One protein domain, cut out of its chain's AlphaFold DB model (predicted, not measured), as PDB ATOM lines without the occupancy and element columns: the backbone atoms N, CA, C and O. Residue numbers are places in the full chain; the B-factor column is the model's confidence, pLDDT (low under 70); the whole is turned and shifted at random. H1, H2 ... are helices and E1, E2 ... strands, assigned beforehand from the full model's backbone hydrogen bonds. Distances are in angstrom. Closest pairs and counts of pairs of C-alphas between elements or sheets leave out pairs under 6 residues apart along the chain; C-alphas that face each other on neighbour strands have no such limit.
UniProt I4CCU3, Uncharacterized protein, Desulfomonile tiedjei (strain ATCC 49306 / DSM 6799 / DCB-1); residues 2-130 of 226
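What this domain is: This is residues 2 to 130 of the 226 residues of an uncharacterized protein of Desulfomonile tiedjei (strain ATCC 49306 / DSM 6799 / DCB-1) (UniProt I4CCU3). One antiparallel sheet of four strands forms a wall with helices over one face and no named helix over the other, an arrangement in two layers. H1 and H3 lie side by side over that face, and the shorter H2 stands up from the sheet near the beginning of H1. The printed part has 129 residues, with elements in the order E1, H1, H2, E2, E3, E4, H3, and the sheet runs E1, E4, E3, E2. The class is mixed, helices and strands, though under half of the residues are in named elements. The whole is compact, with a radius of gyration of the C-alphas of 14.3 A and spans of 41 by 30 by 27 A.

How they stand to each other: Edge strand E1, residues 4 to 10, is antiparallel to inner strand E4, residues 102 to 108, at 169 degrees; N 6 and O 106 are 2.8 A apart, within hydrogen-bond range. E4 is antiparallel to inner strand E3, residues 87 to 92, at 171 degrees, with N 89 and O 105 at 2.8 A. E3 is antiparallel to edge strand E2, residues 69 to 74, at 164 degrees, with N 71 and O 90 at 2.8 A. E2, E3 and E4 form a meander, each strand the antiparallel neighbour of the one before, in two hairpins, E2 and E3, E3 and E4. H1, residues 18 to 31, is on the sheet over E3 at a height of 10.2 A and runs along the strands, at 12 degrees to E3 on the local plane. H2, residues 49 to 57, is on the same face, over E2, and stands up from the sheet at 52 degrees. With its residues 18 to 22 alone, H1 touches H2, closest at the C-alphas of Gln 19 and Glu 49, 6.1 A; their lines are only just about perpendicular, at 72 degrees. H3, residues 117 to 127, is on the sheet and touches H1, closest at the C-alphas of Gln 20 and Ile 126, 5.8 A, at a shallow tilt of 10 degrees, opposite ways. H2 and H3 are apart. In H1, H2 and H3 every O i to N i+4 pair is within hydrogen-bond range.

Where its parts are: E1 begins at C-alpha 4, (99.271, 246.050, -10.337), and is 19.2 A long. H1 is 19.8 A, H2 12.0 A, E2 16.8 A, E3 15.9 A and E4 19.9 A. H3, 16.0 A, ends at C-alpha 127, (82.500, 253.556, -2.117).

The domain as a whole: The two C-alphas farthest apart, those of Leu 63 and Lys 112, are 42.1 A apart. The printed part has no cut. The links H1 to H2, H2 to E2 and E2 to E3 are long. The mean pLDDT of the printed part is 86.2; residue 2, residues 11 to 15, residues 96 to 97 and residue 111 are under 70.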
ATOM      1  N   SER A   2     106.797 244.619 -12.808       61.69
ATOM      2  CA  SER A   2     105.411 244.549 -13.281       61.69
ATOM      3  C   SER A   2     104.502 244.399 -12.062       61.69
ATOM      4  O   SER A   2     104.334 243.297 -11.551       61.69
ATOM      5  N   GLY A   3     103.987 245.522 -11.564       72.75
ATOM      6  CA  GLY A   3     103.032 245.567 -10.458       72.75
ATOM      7  C   GLY A   3     101.624 245.881 -10.952       72.75
ATOM      8  O   GLY A   3     101.448 246.403 -12.057       72.75
ATOM      9  N   TYR A   4     100.634 245.583 -10.117       79.69
ATOM     10  CA  TYR A   4      99.271 246.050 -10.337       79.69
ATOM     11  C   TYR A   4      98.947 247.176  -9.373       79.69
ATOM     12  O   TYR A   4      99.322 247.152  -8.195       79.69
ATOM     13  N   ILE A   5      98.211 248.153  -9.888       86.25
ATOM     14  CA  ILE A   5      97.648 249.222  -9.082       86.25
ATOM     15  C   ILE A   5      96.143 249.095  -9.165       86.25
ATOM     16  O   ILE A   5      95.524 249.344 -10.190       86.25
ATOM     17  N   PHE A   6      95.543 248.730  -8.058       86.81
ATOM     18  CA  PHE A   6      94.120 248.869  -7.881       86.81
ATOM     19  C   PHE A   6      93.786 250.353  -7.780       86.81
ATOM     20  O   PHE A   6      94.374 251.020  -6.934       86.81
ATOM     21  N   ARG A   7      92.890 250.886  -8.611       87.62
ATOM     22  CA  ARG A   7      92.467 252.290  -8.519       87.62
ATOM     23  C   ARG A   7      90.957 252.382  -8.465       87.62
ATOM     24  O   ARG A   7      90.260 251.760  -9.261       87.62
ATOM     25  N   GLN A   8      90.471 253.224  -7.569       87.75
ATOM     26  CA  GLN A   8      89.085 253.658  -7.527       87.75
ATOM     27  C   GLN A   8      89.053 255.172  -7.615       87.75
ATOM     28  O   GLN A   8      89.759 255.859  -6.874       87.75
ATOM     29  N   ARG A   9      88.229 255.684  -8.519       85.38
ATOM     30  CA  ARG A   9      87.909 257.102  -8.652       85.38
ATOM     31  C   ARG A   9      86.494 257.299  -8.141       85.38
ATOM     32  O   ARG A   9      85.565 256.679  -8.650       85.38
ATOM     33  N   CYS A  10      86.320 258.150  -7.141       77.50
ATOM     34  CA  CYS A  10      85.033 258.342  -6.482       77.50
ATOM     35  C   CYS A  10      84.511 259.772  -6.663       77.50
ATOM     36  O   CYS A  10      85.235 260.723  -6.377       77.50
ATOM     37  N   ARG A  11      83.221 259.852  -7.035       69.06
ATOM     38  CA  ARG A  11      82.275 260.988  -6.991       69.06
ATOM     39  C   ARG A  11      82.669 262.326  -7.637       69.06
ATOM     40  O   ARG A  11      83.825 262.720  -7.740       69.06
ATOM     41  N   ALA A  12      81.627 263.115  -7.914       59.62
ATOM     42  CA  ALA A  12      81.708 264.568  -7.985       59.62
ATOM     43  C   ALA A  12      81.271 265.231  -6.651       59.62
ATOM     44  O   ALA A  12      80.107 265.162  -6.269       59.62
ATOM     45  N   ARG A  13      82.230 265.938  -6.021       57.62
ATOM     46  CA  ARG A  13      82.160 267.010  -4.988       57.62
ATOM     47  C   ARG A  13      81.659 266.677  -3.564       57.62
ATOM     48  O   ARG A  13      80.531 266.248  -3.364       57.62
ATOM     49  N   GLY A  14      82.455 267.081  -2.564       57.88
ATOM     50  CA  GLY A  14      81.933 267.609  -1.296       57.88
ATOM     51  C   GLY A  14      81.566 266.643  -0.165       57.88
ATOM     52  O   GLY A  14      80.841 267.040   0.743       57.88
ATOM     53  N   ASP A  15      82.050 265.403  -0.154       67.06
ATOM     54  CA  ASP A  15      81.734 264.469   0.936       67.06
ATOM     55  C   ASP A  15      82.999 263.793   1.460       67.06
ATOM     56  O   ASP A  15      83.595 262.956   0.786       67.06
ATOM     57  N   PHE A  16      83.426 264.170   2.669       81.25
ATOM     58  CA  PHE A  16      84.541 263.492   3.320       81.25
ATOM     59  C   PHE A  16      84.049 262.167   3.913       81.25
ATOM     60  O   PHE A  16      83.639 262.094   5.075       81.25
ATOM     61  N   ARG A  17      84.118 261.122   3.084       84.56
ATOM     62  CA  ARG A  17      83.633 259.750   3.309       84.56
ATOM     63  C   ARG A  17      84.495 258.945   4.276       84.56
ATOM     64  O   ARG A  17      84.977 257.855   3.980       84.56
ATOM     65  N   ILE A  18      84.732 259.507   5.456       90.12
ATOM     66  CA  ILE A  18      85.660 258.926   6.422       90.12
ATOM     67  C   ILE A  18      85.219 257.539   6.895       90.12
ATOM     68  O   ILE A  18      86.073 256.686   7.097       90.12
ATOM     69  N   GLN A  19      83.912 257.286   7.000       92.62
ATOM     70  CA  GLN A  19      83.394 255.971   7.364       92.62
ATOM     71  C   GLN A  19      83.727 254.929   6.288       92.62
ATOM     72  O   GLN A  19      84.257 253.872   6.608       92.62
ATOM     73  N   GLN A  20      83.508 255.247   5.011       93.06
ATOM     74  CA  GLN A  20      83.854 254.351   3.906       93.06
ATOM     75  C   GLN A  20      85.370 254.126   3.823       93.06
ATOM     76  O   GLN A  20      85.821 253.032   3.509       93.06
ATOM     77  N   ILE A  21      86.171 255.142   4.165       94.31
ATOM     78  CA  ILE A  21      87.625 254.997   4.290       94.31
ATOM     79  C   ILE A  21      87.996 253.990   5.384       94.31
ATOM     80  O   ILE A  21      88.891 253.177   5.163       94.31
ATOM     81  N   VAL A  22      87.334 254.034   6.546       95.94
ATOM     82  CA  VAL A  22      87.528 253.036   7.613       95.94
ATOM     83  C   VAL A  22      87.193 251.642   7.086       95.94
ATOM     84  O   VAL A  22      88.055 250.768   7.109       95.94
ATOM     85  N   GLU A  23      85.993 251.463   6.530       96.19
ATOM     86  CA  GLU A  23      85.517 250.174   6.007       96.19
ATOM     87  C   GLU A  23      86.457 249.606   4.933       96.19
ATOM     88  O   GLU A  23      86.763 248.413   4.924       96.19
ATOM     89  N   PHE A  24      86.980 250.462   4.053       95.31
ATOM     90  CA  PHE A  24      87.959 250.077   3.044       95.31
ATOM     91  C   PHE A  24      89.297 249.644   3.645       95.31
ATOM     92  O   PHE A  24      89.866 248.641   3.221       95.31
ATOM     93  N   LEU A  25      89.822 250.375   4.632       96.19
ATOM     94  CA  LEU A  25      91.087 250.016   5.275       96.19
ATOM     95  C   LEU A  25      90.956 248.733   6.109       96.19
ATOM     96  O   LEU A  25      91.890 247.928   6.116       96.19
ATOM     97  N   ASP A  26      89.803 248.493   6.730       95.88
ATOM     98  CA  ASP A  26      89.488 247.217   7.382       95.88
ATOM     99  C   ASP A  26      89.433 246.078   6.351       95.88
ATOM    100  O   ASP A  26      90.006 245.004   6.559       95.88
ATOM    101  N   LEU A  27      88.819 246.322   5.188       95.19
ATOM    102  CA  LEU A  27      88.798 245.362   4.087       95.19
ATOM    103  C   LEU A  27      90.224 245.039   3.598       95.19
ATOM    104  O   LEU A  27      90.540 243.866   3.390       95.19
ATOM    105  N   VAL A  28      91.111 246.038   3.479       94.00
ATOM    106  CA  VAL A  28      92.545 245.844   3.170       94.00
ATOM    107  C   VAL A  28      93.203 244.936   4.213       94.00
ATOM    108  O   VAL A  28      93.931 244.007   3.857       94.00
ATOM    109  N   GLN A  29      92.941 245.154   5.503       94.31
ATOM    110  CA  GLN A  29      93.507 244.314   6.559       94.31
ATOM    111  C   GLN A  29      93.104 242.846   6.420       94.31
ATOM    112  O   GLN A  29      93.957 241.959   6.530       94.31
ATOM    113  N   VAL A  30      91.829 242.597   6.119       93.75
ATOM    114  CA  VAL A  30      91.290 241.251   5.896       93.75
ATOM    115  C   VAL A  30      91.911 240.610   4.655       93.75
ATOM    116  O   VAL A  30      92.431 239.495   4.738       93.75
ATOM    117  N   ALA A  31      91.912 241.318   3.525       92.31
ATOM    118  CA  ALA A  31      92.378 240.797   2.241       92.31
ATOM    119  C   ALA A  31      93.854 240.393   2.265       92.31
ATOM    120  O   ALA A  31      94.227 239.329   1.775       92.31
ATOM    121  N   PHE A  32      94.685 241.215   2.906       90.94
ATOM    122  CA  PHE A  32      96.126 240.990   3.002       90.94
ATOM    123  C   PHE A  32      96.551 240.332   4.320       90.94
ATOM    124  O   PHE A  32      97.743 240.270   4.619       90.94
ATOM    125  N   ARG A  33      95.588 239.822   5.105       91.31
ATOM    126  CA  ARG A  33      95.805 239.076   6.358       91.31
ATOM    127  C   ARG A  33      96.762 239.785   7.321       91.31
ATOM    128  O   ARG A  33      97.656 239.162   7.896       91.31
ATOM    129  N   CYS A  34      96.581 241.090   7.504       91.69
ATOM    130  CA  CYS A  34      97.400 241.890   8.409       91.69
ATOM    131  C   CYS A  34      96.560 242.453   9.560       91.69
ATOM    132  O   CYS A  34      95.431 242.889   9.378       91.69
ATOM    133  N   SER A  35      97.116 242.453  10.772       91.56
ATOM    134  CA  SER A  35      96.407 242.923  11.972       91.56
ATOM    135  C   SER A  35      96.497 244.433  12.179       91.56
ATOM    136  O   SER A  35      95.815 244.992  13.034       91.56
ATOM    137  N   THR A  36      97.403 245.116  11.477       95.06
ATOM    138  CA  THR A  36      97.705 246.535  11.707       95.06
ATOM    139  C   THR A  36      98.239 247.170  10.434       95.06
ATOM    140  O   THR A  36      99.105 246.598   9.777       95.06
ATOM    141  N   LEU A  37      97.756 248.372  10.124       96.62
ATOM    142  CA  LEU A  37      98.329 249.228   9.090       96.62
ATOM    143  C   LEU A  37      99.262 250.267   9.714       96.62
ATOM    144  O   LEU A  37      99.055 250.717  10.842       96.62
ATOM    145  N   TYR A  38     100.281 250.678   8.966       96.50
ATOM    146  CA  TYR A  38     101.294 251.630   9.413       96.50
ATOM    147  C   TYR A  38     101.280 252.905   8.571       96.50
ATOM    148  O   TYR A  38     101.051 252.854   7.364       96.50
ATOM    149  N   ASP A  39     101.582 254.054   9.180       93.94
ATOM    150  CA  ASP A  39     101.875 255.272   8.422       93.94
ATOM    151  C   ASP A  39     103.280 255.260   7.809       93.94
ATOM    152  O   ASP A  39     104.126 254.418   8.109       93.94
ATOM    153  N   SER A  40     103.561 256.284   7.000       90.75
ATOM    154  CA  SER A  40     104.880 256.572   6.426       90.75
ATOM    155  C   SER A  40     106.019 256.729   7.449       90.75
ATOM    156  O   SER A  40     107.179 256.764   7.052       90.75
ATOM    157  N   HIS A  41     105.726 256.830   8.749       91.94
ATOM    158  CA  HIS A  41     106.705 256.970   9.830       91.94
ATOM    159  C   HIS A  41     106.832 255.701  10.692       91.94
ATOM    160  O   HIS A  41     107.499 255.748  11.725       91.94
ATOM    161  N   ASN A  42     106.278 254.560  10.262       91.25
ATOM    162  CA  ASN A  42     106.252 253.285  11.005       91.25
ATOM    163  C   ASN A  42     105.387 253.289  12.264       91.25
ATOM    164  O   ASN A  42     105.608 252.468  13.155       91.25
ATOM    165  N   ARG A  43     104.415 254.192  12.366       93.44
ATOM    166  CA  ARG A  43     103.477 254.173  13.487       93.44
ATOM    167  C   ARG A  43     102.236 253.370  13.115       93.44
ATOM    168  O   ARG A  43     101.718 253.596  12.021       93.44
ATOM    169  N   PRO A  44     101.763 252.473  13.999       95.12
ATOM    170  CA  PRO A  44     100.439 251.879  13.875       95.12
ATOM    171  C   PRO A  44      99.383 252.962  13.666       95.12
ATOM    172  O   PRO A  44      99.428 254.009  14.320       95.12
ATOM    173  N   MET A  45      98.466 252.718  12.741       94.69
ATOM    174  CA  MET A  45      97.361 253.616  12.455       94.69
ATOM    175  C   MET A  45      96.157 253.296  13.331       94.69
ATOM    176  O   MET A  45      95.795 252.139  13.515       94.69
ATOM    177  N   ASP A  46      95.539 254.353  13.847       94.12
ATOM    178  CA  ASP A  46      94.217 254.309  14.458       94.12
ATOM    179  C   ASP A  46      93.176 254.414  13.337       94.12
ATOM    180  O   ASP A  46      93.046 255.471  12.712       94.12
ATOM    181  N   LEU A  47      92.508 253.293  13.052       93.81
ATOM    182  CA  LEU A  47      91.491 253.171  12.006       93.81
ATOM    183  C   LEU A  47      90.085 253.533  12.501       93.81
ATOM    184  O   LEU A  47      89.116 253.309  11.793       93.81
ATOM    185  N   THR A  48      89.937 254.118  13.691       94.94
ATOM    186  CA  THR A  48      88.647 254.696  14.084       94.94
ATOM    187  C   THR A  48      88.316 255.923  13.236       94.94
ATOM    188  O   THR A  48      89.204 256.623  12.735       94.94
ATOM    189  N   GLU A  49      87.022 256.242  13.122       93.19
ATOM    190  CA  GLU A  49      86.567 257.423  12.381       93.19
ATOM    191  C   GLU A  49      87.246 258.708  12.887       93.19
ATOM    192  O   GLU A  49      87.739 259.522  12.103       93.19
ATOM    193  N   GLU A  50      87.335 258.879  14.210       93.31
ATOM    194  CA  GLU A  50      87.986 260.032  14.827       93.31
ATOM    195  C   GLU A  50      89.500 260.056  14.551       93.31
ATOM    196  O   GLU A  50      90.055 261.110  14.211       93.31
ATOM    197  N   GLY A  51      90.169 258.905  14.660       93.31
ATOM    198  CA  GLY A  51      91.599 258.755  14.393       93.31
ATOM    199  C   GLY A  51      91.971 259.125  12.957       93.31
ATOM    200  O   GLY A  51      92.890 259.930  12.721       93.31
ATOM    201  N   LEU A  52      91.216 258.615  11.983       93.38
ATOM    202  CA  LEU A  52      91.429 258.929  10.573       93.38
ATOM    203  C   LEU A  52      91.031 260.368  10.243       93.38
ATOM    204  O   LEU A  52      91.812 261.067   9.592       93.38
ATOM    205  N   ARG A  53      89.901 260.873  10.758       90.88
ATOM    206  CA  ARG A  53      89.485 262.274  10.570       90.88
ATOM    207  C   ARG A  53      90.586 263.237  11.015       90.88
ATOM    208  O   ARG A  53      90.983 264.112  10.246       90.88
ATOM    209  N   ARG A  54      91.157 263.029  12.208       90.31
ATOM    210  CA  ARG A  54      92.297 263.817  12.717       90.31
ATOM    211  C   ARG A  54      93.539 263.679  11.833       90.31
ATOM    212  O   ARG A  54      94.291 264.642  11.676       90.31
ATOM    213  N   THR A  55      93.784 262.494  11.277       91.12
ATOM    214  CA  THR A  55      94.934 262.236  10.399       91.12
ATOM    215  C   THR A  55      94.845 263.033   9.101       91.12
ATOM    216  O   THR A  55      95.818 263.703   8.746       91.12
ATOM    217  N   PHE A  56      93.698 262.999   8.421       89.75
ATOM    218  CA  PHE A  56      93.491 263.744   7.177       89.75
ATOM    219  C   PHE A  56      93.422 265.254   7.424       89.75
ATOM    220  O   PHE A  56      94.090 266.007   6.723       89.75
ATOM    221  N   GLN A  57      92.749 265.708   8.487       84.50
ATOM    222  CA  GLN A  57      92.685 267.133   8.847       84.50
ATOM    223  C   GLN A  57      94.065 267.769   9.089       84.50
ATOM    224  O   GLN A  57      94.287 268.924   8.733       84.50
ATOM    225  N   LYS A  58      95.024 267.025   9.656       85.25
ATOM    226  CA  LYS A  58      96.410 267.503   9.847       85.25
ATOM    227  C   LYS A  58      97.191 267.674   8.543       85.25
ATOM    228  O   LYS A  58      98.244 268.305   8.557       85.25
ATOM    229  N   ARG A  59      96.730 267.060   7.453       80.12
ATOM    230  CA  ARG A  59      97.375 267.076   6.132       80.12
ATOM    231  C   ARG A  59      96.759 268.092   5.177       80.12
ATOM    232  O   ARG A  59      97.278 268.243   4.080       80.12
ATOM    233  N   VAL A  60      95.701 268.779   5.599       78.69
ATOM    234  CA  VAL A  60      95.025 269.796   4.797       78.69
ATOM    235  C   VAL A  60      95.954 270.973   4.564       78.69
ATOM    236  O   VAL A  60      96.414 271.617   5.513       78.69
ATOM    237  N   ASP A  61      96.178 271.286   3.293       77.31
ATOM    238  CA  ASP A  61      96.767 272.557   2.918       77.31
ATOM    239  C   ASP A  61      95.709 273.660   3.060       77.31
ATOM    240  O   ASP A  61      94.749 273.742   2.294       77.31
ATOM    241  N   LYS A  62      95.877 274.520   4.069       77.81
ATOM    242  CA  LYS A  62      94.941 275.621   4.340       77.81
ATOM    243  C   LYS A  62      94.944 276.693   3.247       77.81
ATOM    244  O   LYS A  62      93.966 277.425   3.141       77.81
ATOM    245  N   LEU A  63      96.033 276.824   2.485       79.62
ATOM    246  CA  LEU A  63      96.144 277.778   1.380       79.62
ATOM    247  C   LEU A  63      95.541 277.211   0.095       79.62
ATOM    248  O   LEU A  63      95.043 277.970  -0.736       79.62
ATOM    249  N   PHE A  64      95.531 275.883  -0.041       76.81
ATOM    250  CA  PHE A  64      94.978 275.199  -1.203       76.81
ATOM    251  C   PHE A  64      93.979 274.090  -0.821       76.81
ATOM    252  O   PHE A  64      94.203 272.940  -1.174       76.81
ATOM    253  N   PRO A  65      92.824 274.402  -0.196       71.38
ATOM    254  CA  PRO A  65      91.843 273.401   0.257       71.38
ATOM    255  C   PRO A  65      91.394 272.396  -0.817       71.38
ATOM    256  O   PRO A  65      91.103 271.238  -0.525       71.38
ATOM    257  N   ARG A  66      91.378 272.840  -2.079       75.56
ATOM    258  CA  ARG A  66      91.034 272.049  -3.269       75.56
ATOM    259  C   ARG A  66      92.041 270.951  -3.633       75.56
ATOM    260  O   ARG A  66      91.763 270.172  -4.533       75.56
ATOM    261  N   THR A  67      93.222 270.905  -3.011       78.62
ATOM    262  CA  THR A  67      94.203 269.826  -3.241       78.62
ATOM    263  C   THR A  67      93.915 268.587  -2.398       78.62
ATOM    264  O   THR A  67      94.493 267.531  -2.664       78.62
ATOM    265  N   GLY A  68      92.995 268.692  -1.431       84.56
ATOM    266  CA  GLY A  68      92.628 267.599  -0.540       84.56
ATOM    267  C   GLY A  68      93.776 267.193   0.386       84.56
ATOM    268  O   GLY A  68      94.646 267.991   0.734       84.56
ATOM    269  N   ALA A  69      93.768 265.935   0.807       88.06
ATOM    270  CA  ALA A  69      94.808 265.338   1.629       88.06
ATOM    271  C   ALA A  69      95.196 263.963   1.082       88.06
ATOM    272  O   ALA A  69      94.337 263.116   0.838       88.06
ATOM    273  N   THR A  70      96.501 263.728   0.946       89.69
ATOM    274  CA  THR A  70      97.053 262.426   0.557       89.69
ATOM    275  C   THR A  70      97.640 261.718   1.770       89.69
ATOM    276  O   THR A  70      98.412 262.296   2.549       89.69
ATOM    277  N   LYS A  71      97.299 260.441   1.937       93.06
ATOM    278  CA  LYS A  71      97.817 259.592   3.005       93.06
ATOM    279  C   LYS A  71      98.104 258.191   2.489       93.06
ATOM    280  O   LYS A  71      97.308 257.607   1.772       93.06
ATOM    281  N   TYR A  72      99.228 257.646   2.942       94.06
ATOM    282  CA  TYR A  72      99.628 256.272   2.672       94.06
ATOM    283  C   TYR A  72      99.522 255.423   3.935       94.06
ATOM    284  O   TYR A  72      99.939 255.861   5.020       94.06
ATOM    285  N   PHE A  73      99.028 254.207   3.748       95.81
ATOM    286  CA  PHE A  73      98.895 253.146   4.733       95.81
ATOM    287  C   PHE A  73      99.628 251.913   4.214       95.81
ATOM    288  O   PHE A  73      99.523 251.583   3.037       95.81
ATOM    289  N   TYR A  74     100.386 251.243   5.075       95.50
ATOM    290  CA  TYR A  74     101.230 250.117   4.681       95.50
ATOM    291  C   TYR A  74     100.913 248.886   5.520       95.50
ATOM    292  O   TYR A  74     100.784 249.000   6.738       95.50
ATOM    293  N   THR A  75     100.846 247.715   4.889       94.75
ATOM    294  CA  THR A  75     100.657 246.430   5.589       94.75
ATOM    295  C   THR A  75     101.903 245.991   6.364       94.75
ATOM    296  O   THR A  75     101.806 245.258   7.345       94.75
ATOM    297  N   ILE A  76     103.079 246.488   5.964       92.50
ATOM    298  CA  ILE A  76     104.373 246.268   6.621       92.50
ATOM    299  C   ILE A  76     104.964 247.632   7.014       92.50
ATOM    300  O   ILE A  76     104.857 248.591   6.242       92.50
ATOM    301  N   PRO A  77     105.619 247.762   8.186       92.06
ATOM    302  CA  PRO A  77     106.288 249.001   8.565       92.06
ATOM    303  C   PRO A  77     107.256 249.490   7.469       92.06
ATOM    304  O   PRO A  77     108.110 248.712   7.043       92.06
ATOM    305  N   PRO A  78     107.203 250.771   7.045       87.69
ATOM    306  CA  PRO A  78     108.069 251.338   6.010       87.69
ATOM    307  C   PRO A  78     109.570 251.007   6.066       87.69
ATOM    308  O   PRO A  78     110.213 250.872   5.033       87.69
ATOM    309  N   ARG A  79     110.149 250.877   7.261       90.31
ATOM    310  CA  ARG A  79     111.568 250.539   7.477       90.31
ATOM    311  C   ARG A  79     111.892 249.059   7.271       90.31
ATOM    312  O   ARG A  79     113.060 248.698   7.300       90.31
ATOM    313  N   LYS A  80     110.873 248.215   7.133       90.38
ATOM    314  CA  LYS A  80     110.973 246.765   6.939       90.38
ATOM    315  C   LYS A  80     110.358 246.332   5.607       90.38
ATOM    316  O   LYS A  80     110.028 245.162   5.463       90.38
ATOM    317  N   ARG A  81     110.138 247.276   4.685       83.56
ATOM    318  CA  ARG A  81     109.504 246.967   3.407       83.56
ATOM    319  C   ARG A  81     110.345 245.987   2.617       83.56
ATOM    320  O   ARG A  81     111.552 246.156   2.479       83.56
ATOM    321  N   ASP A  82     109.643 245.020   2.078       87.06
ATOM    322  CA  ASP A  82     110.085 244.086   1.065       87.06
ATOM    323  C   ASP A  82     109.019 244.034  -0.042       87.06
ATOM    324  O   ASP A  82     108.022 244.769   0.000       87.06
ATOM    325  N   ASP A  83     109.198 243.113  -0.982       82.25
ATOM    326  CA  ASP A  83     108.264 242.857  -2.083       82.25
ATOM    327  C   ASP A  83     106.871 242.403  -1.596       82.25
ATOM    328  O   ASP A  83     105.941 242.268  -2.394       82.25
ATOM    329  N   ASN A  84     106.689 242.137  -0.294       83.44
ATOM    330  CA  ASN A  84     105.404 241.808   0.322       83.44
ATOM    331  C   ASN A  84     104.648 243.014   0.868       83.44
ATOM    332  O   ASN A  84     103.521 242.870   1.351       83.44
ATOM    333  N   THR A  85     105.231 244.203   0.773       89.00
ATOM    334  CA  THR A  85     104.569 245.425   1.212       89.00
ATOM    335  C   THR A  85     103.428 245.768   0.269       89.00
ATOM    336  O   THR A  85     103.629 245.965  -0.925       89.00
ATOM    337  N   VAL A  86     102.238 245.939   0.833       91.88
ATOM    338  CA  VAL A  86     101.097 246.529   0.138       91.88
ATOM    339  C   VAL A  86     100.905 247.940   0.668       91.88
ATOM    340  O   VAL A  86     100.927 248.165   1.885       91.88
ATOM    341  N   ALA A  87     100.759 248.898  -0.244       92.94
ATOM    342  CA  ALA A  87     100.501 250.288   0.097       92.94
ATOM    343  C   ALA A  87      99.099 250.678  -0.371       92.94
ATOM    344  O   ALA A  87      98.809 250.610  -1.560       92.94
ATOM    345  N   ALA A  88      98.257 251.105   0.567       94.12
ATOM    346  CA  ALA A  88      96.998 251.771   0.276       94.12
ATOM    347  C   ALA A  88      97.222 253.289   0.327       94.12
ATOM    348  O   ALA A  88      97.594 253.847   1.364       94.12
ATOM    349  N   GLU A  89      97.037 253.956  -0.800       93.75
ATOM    350  CA  GLU A  89      97.086 255.405  -0.944       93.75
ATOM    351  C   GLU A  89      95.664 255.948  -1.014       93.75
ATOM    352  O   GLU A  89      94.842 255.490  -1.801       93.75
ATOM    353  N   ILE A  90      95.386 256.947  -0.189       93.19
ATOM    354  CA  ILE A  90      94.107 257.639  -0.156       93.19
ATOM    355  C   ILE A  90      94.367 259.110  -0.421       93.19
ATOM    356  O   ILE A  90      95.052 259.771   0.364       93.19
ATOM    357  N   HIS A  91      93.799 259.618  -1.507       89.62
ATOM    358  CA  HIS A  91      93.776 261.032  -1.837       89.62
ATOM    359  C   HIS A  91      92.333 261.506  -1.797       89.62
ATOM    360  O   HIS A  91      91.529 261.098  -2.627       89.62
ATOM    361  N   THR A  92      91.995 262.323  -0.799       87.75
ATOM    362  CA  THR A  92      90.596 262.673  -0.537       87.75
ATOM    363  C   THR A  92      90.377 264.140  -0.204       87.75
ATOM    364  O   THR A  92      91.230 264.797   0.401       87.75
ATOM    365  N   GLY A  93      89.215 264.653  -0.599       84.19
ATOM    366  CA  GLY A  93      88.755 265.994  -0.285       84.19
ATOM    367  C   GLY A  93      88.356 266.094   1.182       84.19
ATOM    368  O   GLY A  93      87.544 265.325   1.688       84.19
ATOM    369  N   THR A  94      88.898 267.079   1.890       78.25
ATOM    370  CA  THR A  94      88.614 267.279   3.322       78.25
ATOM    371  C   THR A  94      87.562 268.354   3.590       78.25
ATOM    372  O   THR A  94      87.223 268.607   4.746       78.25
ATOM    373  N   HIS A  95      87.060 269.008   2.538       74.69
ATOM    374  CA  HIS A  95      86.115 270.117   2.618       74.69
ATOM    375  C   HIS A  95      84.810 269.778   1.891       74.69
ATOM    376  O   HIS A  95      84.820 269.674   0.667       74.69
ATOM    377  N   PRO A  96      83.674 269.689   2.609       67.19
ATOM    378  CA  PRO A  96      82.393 269.338   1.999       67.19
ATOM    379  C   PRO A  96      81.862 270.329   0.948       67.19
ATOM    380  O   PRO A  96      80.987 270.008   0.157       67.19
ATOM    381  N   GLY A  97      82.372 271.562   0.939       66.75
ATOM    382  CA  GLY A  97      81.957 272.589  -0.021       66.75
ATOM    383  C   GLY A  97      82.785 272.629  -1.305       66.75
ATOM    384  O   GLY A  97      82.416 273.348  -2.228       66.75
ATOM    385  N   GLU A  98      83.899 271.896  -1.370       72.25
ATOM    386  CA  GLU A  98      84.839 271.993  -2.485       72.25
ATOM    387  C   GLU A  98      84.718 270.788  -3.429       72.25
ATOM    388  O   GLU A  98      84.617 269.638  -2.984       72.25
ATOM    389  N   PRO A  99      84.748 271.020  -4.752       71.25
ATOM    390  CA  PRO A  99      84.877 269.951  -5.723       71.25
ATOM    391  C   PRO A  99      86.180 269.182  -5.514       71.25
ATOM    392  O   PRO A  99      87.261 269.761  -5.601       71.25
ATOM    393  N   PHE A 100      86.080 267.875  -5.293       78.00
ATOM    394  CA  PHE A 100      87.235 266.996  -5.204       78.00
ATOM    395  C   PHE A 100      86.880 265.613  -5.754       78.00
ATOM    396  O   PHE A 100      85.757 265.157  -5.544       78.00
ATOM    397  N   ILE A 101      87.816 264.996  -6.480       79.50
ATOM    398  CA  ILE A 101      87.712 263.614  -6.964       79.50
ATOM    399  C   ILE A 101      88.590 262.783  -6.044       79.50
ATOM    400  O   ILE A 101      89.816 262.915  -6.082       79.50
ATOM    401  N   ASP A 102      87.975 261.956  -5.206       86.12
ATOM    402  CA  ASP A 102      88.758 261.083  -4.347       86.12
ATOM    403  C   ASP A 102      89.364 259.957  -5.188       86.12
ATOM    404  O   ASP A 102      88.706 259.381  -6.061       86.12
ATOM    405  N   THR A 103      90.617 259.623  -4.901       88.19
ATOM    406  CA  THR A 103      91.255 258.423  -5.436       88.19
ATOM    407  C   THR A 103      91.738 257.521  -4.313       88.19
ATOM    408  O   THR A 103      92.402 257.960  -3.372       88.19
ATOM    409  N   TYR A 104      91.398 256.243  -4.433       90.75
ATOM    410  CA  TYR A 104      91.801 255.189  -3.511       90.75
ATOM    411  C   TYR A 104      92.590 254.166  -4.311       90.75
ATOM    412  O   TYR A 104      92.041 253.504  -5.195       90.75
ATOM    413  N   ASN A 105      93.887 254.067  -4.030       90.69
ATOM    414  CA  ASN A 105      94.787 253.189  -4.755       90.69
ATOM    415  C   ASN A 105      95.365 252.119  -3.833       90.69
ATOM    416  O   ASN A 105      95.717 252.410  -2.693       90.69
ATOM    417  N   ILE A 106      95.540 250.901  -4.338       91.75
ATOM    418  CA  ILE A 106      96.371 249.880  -3.691       91.75
ATOM    419  C   ILE A 106      97.447 249.459  -4.672       91.75
ATOM    420  O   ILE A 106      97.140 248.955  -5.748       91.75
ATOM    421  N   SER A 107      98.707 249.654  -4.300       89.69
ATOM    422  CA  SER A 107      99.851 249.239  -5.105       89.69
ATOM    423  C   SER A 107     100.502 247.994  -4.516       89.69
ATOM    424  O   SER A 107     100.784 247.945  -3.311       89.69
ATOM    425  N   MET A 108     100.782 247.025  -5.385       86.44
ATOM    426  CA  MET A 108     101.521 245.810  -5.062       86.44
ATOM    427  C   MET A 108     102.460 245.435  -6.210       86.44
ATOM    428  O   MET A 108     102.093 245.507  -7.384       86.44
ATOM    429  N   ASP A 109     103.663 244.993  -5.855       76.44
ATOM    430  CA  ASP A 109     104.734 244.729  -6.821       76.44
ATOM    431  C   ASP A 109     104.692 243.306  -7.403       76.44
ATOM    432  O   ASP A 109     105.407 242.997  -8.354       76.44
ATOM    433  N   ASP A 110     103.835 242.439  -6.856       73.31
ATOM    434  CA  ASP A 110     103.744 241.019  -7.195       73.31
ATOM    435  C   ASP A 110     102.312 240.627  -7.586       73.31
ATOM    436  O   ASP A 110     101.382 240.736  -6.785       73.31
ATOM    437  N   LYS A 111     102.152 240.104  -8.811       68.44
ATOM    438  CA  LYS A 111     100.877 239.628  -9.375       68.44
ATOM    439  C   LYS A 111     100.170 238.599  -8.483       68.44
ATOM    440  O   LYS A 111      98.946 238.551  -8.456       68.44
ATOM    441  N   LYS A 112     100.924 237.784  -7.734       72.00
ATOM    442  CA  LYS A 112     100.372 236.738  -6.851       72.00
ATOM    443  C   LYS A 112      99.681 237.293  -5.608       72.00
ATOM    444  O   LYS A 112      99.068 236.527  -4.870       72.00
ATOM    445  N   LYS A 113      99.812 238.596  -5.351       74.62
ATOM    446  CA  LYS A 113      99.207 239.271  -4.200       74.62
ATOM    447  C   LYS A 113      97.860 239.898  -4.507       74.62
ATOM    448  O   LYS A 113      97.269 240.463  -3.594       74.62
ATOM    449  N   LEU A 114      97.382 239.815  -5.749       81.00
ATOM    450  CA  LEU A 114      96.054 240.312  -6.071       81.00
ATOM    451  C   LEU A 114      95.026 239.632  -5.163       81.00
ATOM    452  O   LEU A 114      95.015 238.401  -5.091       81.00
ATOM    453  N   PRO A 115      94.213 240.411  -4.433       78.50
ATOM    454  CA  PRO A 115      93.167 239.835  -3.612       78.50
ATOM    455  C   PRO A 115      92.110 239.183  -4.509       78.50
ATOM    456  O   PRO A 115      91.972 239.533  -5.683       78.50
ATOM    457  N   ASP A 116      91.358 238.243  -3.937       82.31
ATOM    458  CA  ASP A 116      90.260 237.576  -4.637       82.31
ATOM    459  C   ASP A 116      89.219 238.585  -5.130       82.31
ATOM    460  O   ASP A 116      89.055 239.664  -4.563       82.31
ATOM    461  N   PHE A 117      88.471 238.215  -6.166       80.69
ATOM    462  CA  PHE A 117      87.529 239.130  -6.801       80.69
ATOM    463  C   PHE A 117      86.449 239.674  -5.853       80.69
ATOM    464  O   PHE A 117      86.098 240.850  -5.926       80.69
ATOM    465  N   ASP A 118      86.019 238.871  -4.880       88.00
ATOM    466  CA  ASP A 118      85.099 239.280  -3.815       88.00
ATOM    467  C   ASP A 118      85.587 240.520  -3.045       88.00
ATOM    468  O   ASP A 118      84.787 241.302  -2.533       88.00
ATOM    469  N   TYR A 119      86.907 240.711  -2.931       88.62
ATOM    470  CA  TYR A 119      87.476 241.932  -2.367       88.62
ATOM    471  C   TYR A 119      87.167 243.141  -3.246       88.62
ATOM    472  O   TYR A 119      86.776 244.193  -2.734       88.62
ATOM    473  N   PHE A 120      87.348 243.000  -4.563       86.56
ATOM    474  CA  PHE A 120      87.097 244.081  -5.503       86.56
ATOM    475  C   PHE A 120      85.633 244.493  -5.464       86.56
ATOM    476  O   PHE A 120      85.343 245.669  -5.249       86.56
ATOM    477  N   GLU A 121      84.729 243.523  -5.558       92.06
ATOM    478  CA  GLU A 121      83.289 243.750  -5.470       92.06
ATOM    479  C   GLU A 121      82.916 244.484  -4.174       92.06
ATOM    480  O   GLU A 121      82.337 245.567  -4.234       92.06
ATOM    481  N   LYS A 122      83.354 243.995  -3.005       94.94
ATOM    482  CA  LYS A 122      83.083 244.657  -1.713       94.94
ATOM    483  C   LYS A 122      83.628 246.079  -1.649       94.94
ATOM    484  O   LYS A 122      82.982 246.977  -1.120       94.94
ATOM    485  N   SER A 123      84.825 246.305  -2.182       92.94
ATOM    486  CA  SER A 123      85.421 247.641  -2.193       92.94
ATOM    487  C   SER A 123      84.671 248.615  -3.115       92.94
ATOM    488  O   SER A 123      84.601 249.804  -2.805       92.94
ATOM    489  N   ILE A 124      84.090 248.128  -4.219       93.25
ATOM    490  CA  ILE A 124      83.180 248.901  -5.073       93.25
ATOM    491  C   ILE A 124      81.890 249.185  -4.300       93.25
ATOM    492  O   ILE A 124      81.418 250.314  -4.312       93.25
ATOM    493  N   GLU A 125      81.347 248.217  -3.563       94.44
ATOM    494  CA  GLU A 125      80.128 248.422  -2.776       94.44
ATOM    495  C   GLU A 125      80.279 249.473  -1.669       94.44
ATOM    496  O   GLU A 125      79.332 250.228  -1.432       94.44
ATOM    497  N   ILE A 126      81.448 249.533  -1.016       93.38
ATOM    498  CA  ILE A 126      81.768 250.503   0.045       93.38
ATOM    499  C   ILE A 126      81.699 251.932  -0.494       93.38
ATOM    500  O   ILE A 126      81.048 252.803   0.089       93.38
ATOM    501  N   PHE A 127      82.382 252.194  -1.608       89.06
ATOM    502  CA  PHE A 127      82.500 253.556  -2.117       89.06
ATOM    503  C   PHE A 127      81.445 253.925  -3.149       89.06
ATOM    504  O   PHE A 127      81.178 255.119  -3.301       89.06
ATOM    505  N   ARG A 128      80.862 252.951  -3.852       88.69
ATOM    506  CA  ARG A 128      80.079 253.177  -5.077       88.69
ATOM    507  C   ARG A 128      80.838 254.153  -5.993       88.69
ATOM    508  O   ARG A 128      80.432 255.312  -6.135       88.69
ATOM    509  N   PRO A 129      82.071 253.779  -6.398       86.62
ATOM    510  CA  PRO A 129      82.965 254.656  -7.140       86.62
ATOM    511  C   PRO A 129      82.377 254.974  -8.514       86.62
ATOM    512  O   PRO A 129      81.554 254.232  -9.023       86.62
ATOM    513  N   PHE A 130      82.857 256.048  -9.131       86.81
ATOM    514  CA  PHE A 130      82.524 256.387 -10.516       86.81
ATOM    515  C   PHE A 130      83.198 255.415 -11.501       86.81
ATOM    516  O   PHE A 130      82.613 254.938 -12.467       86.81
TER     517      PHE A 130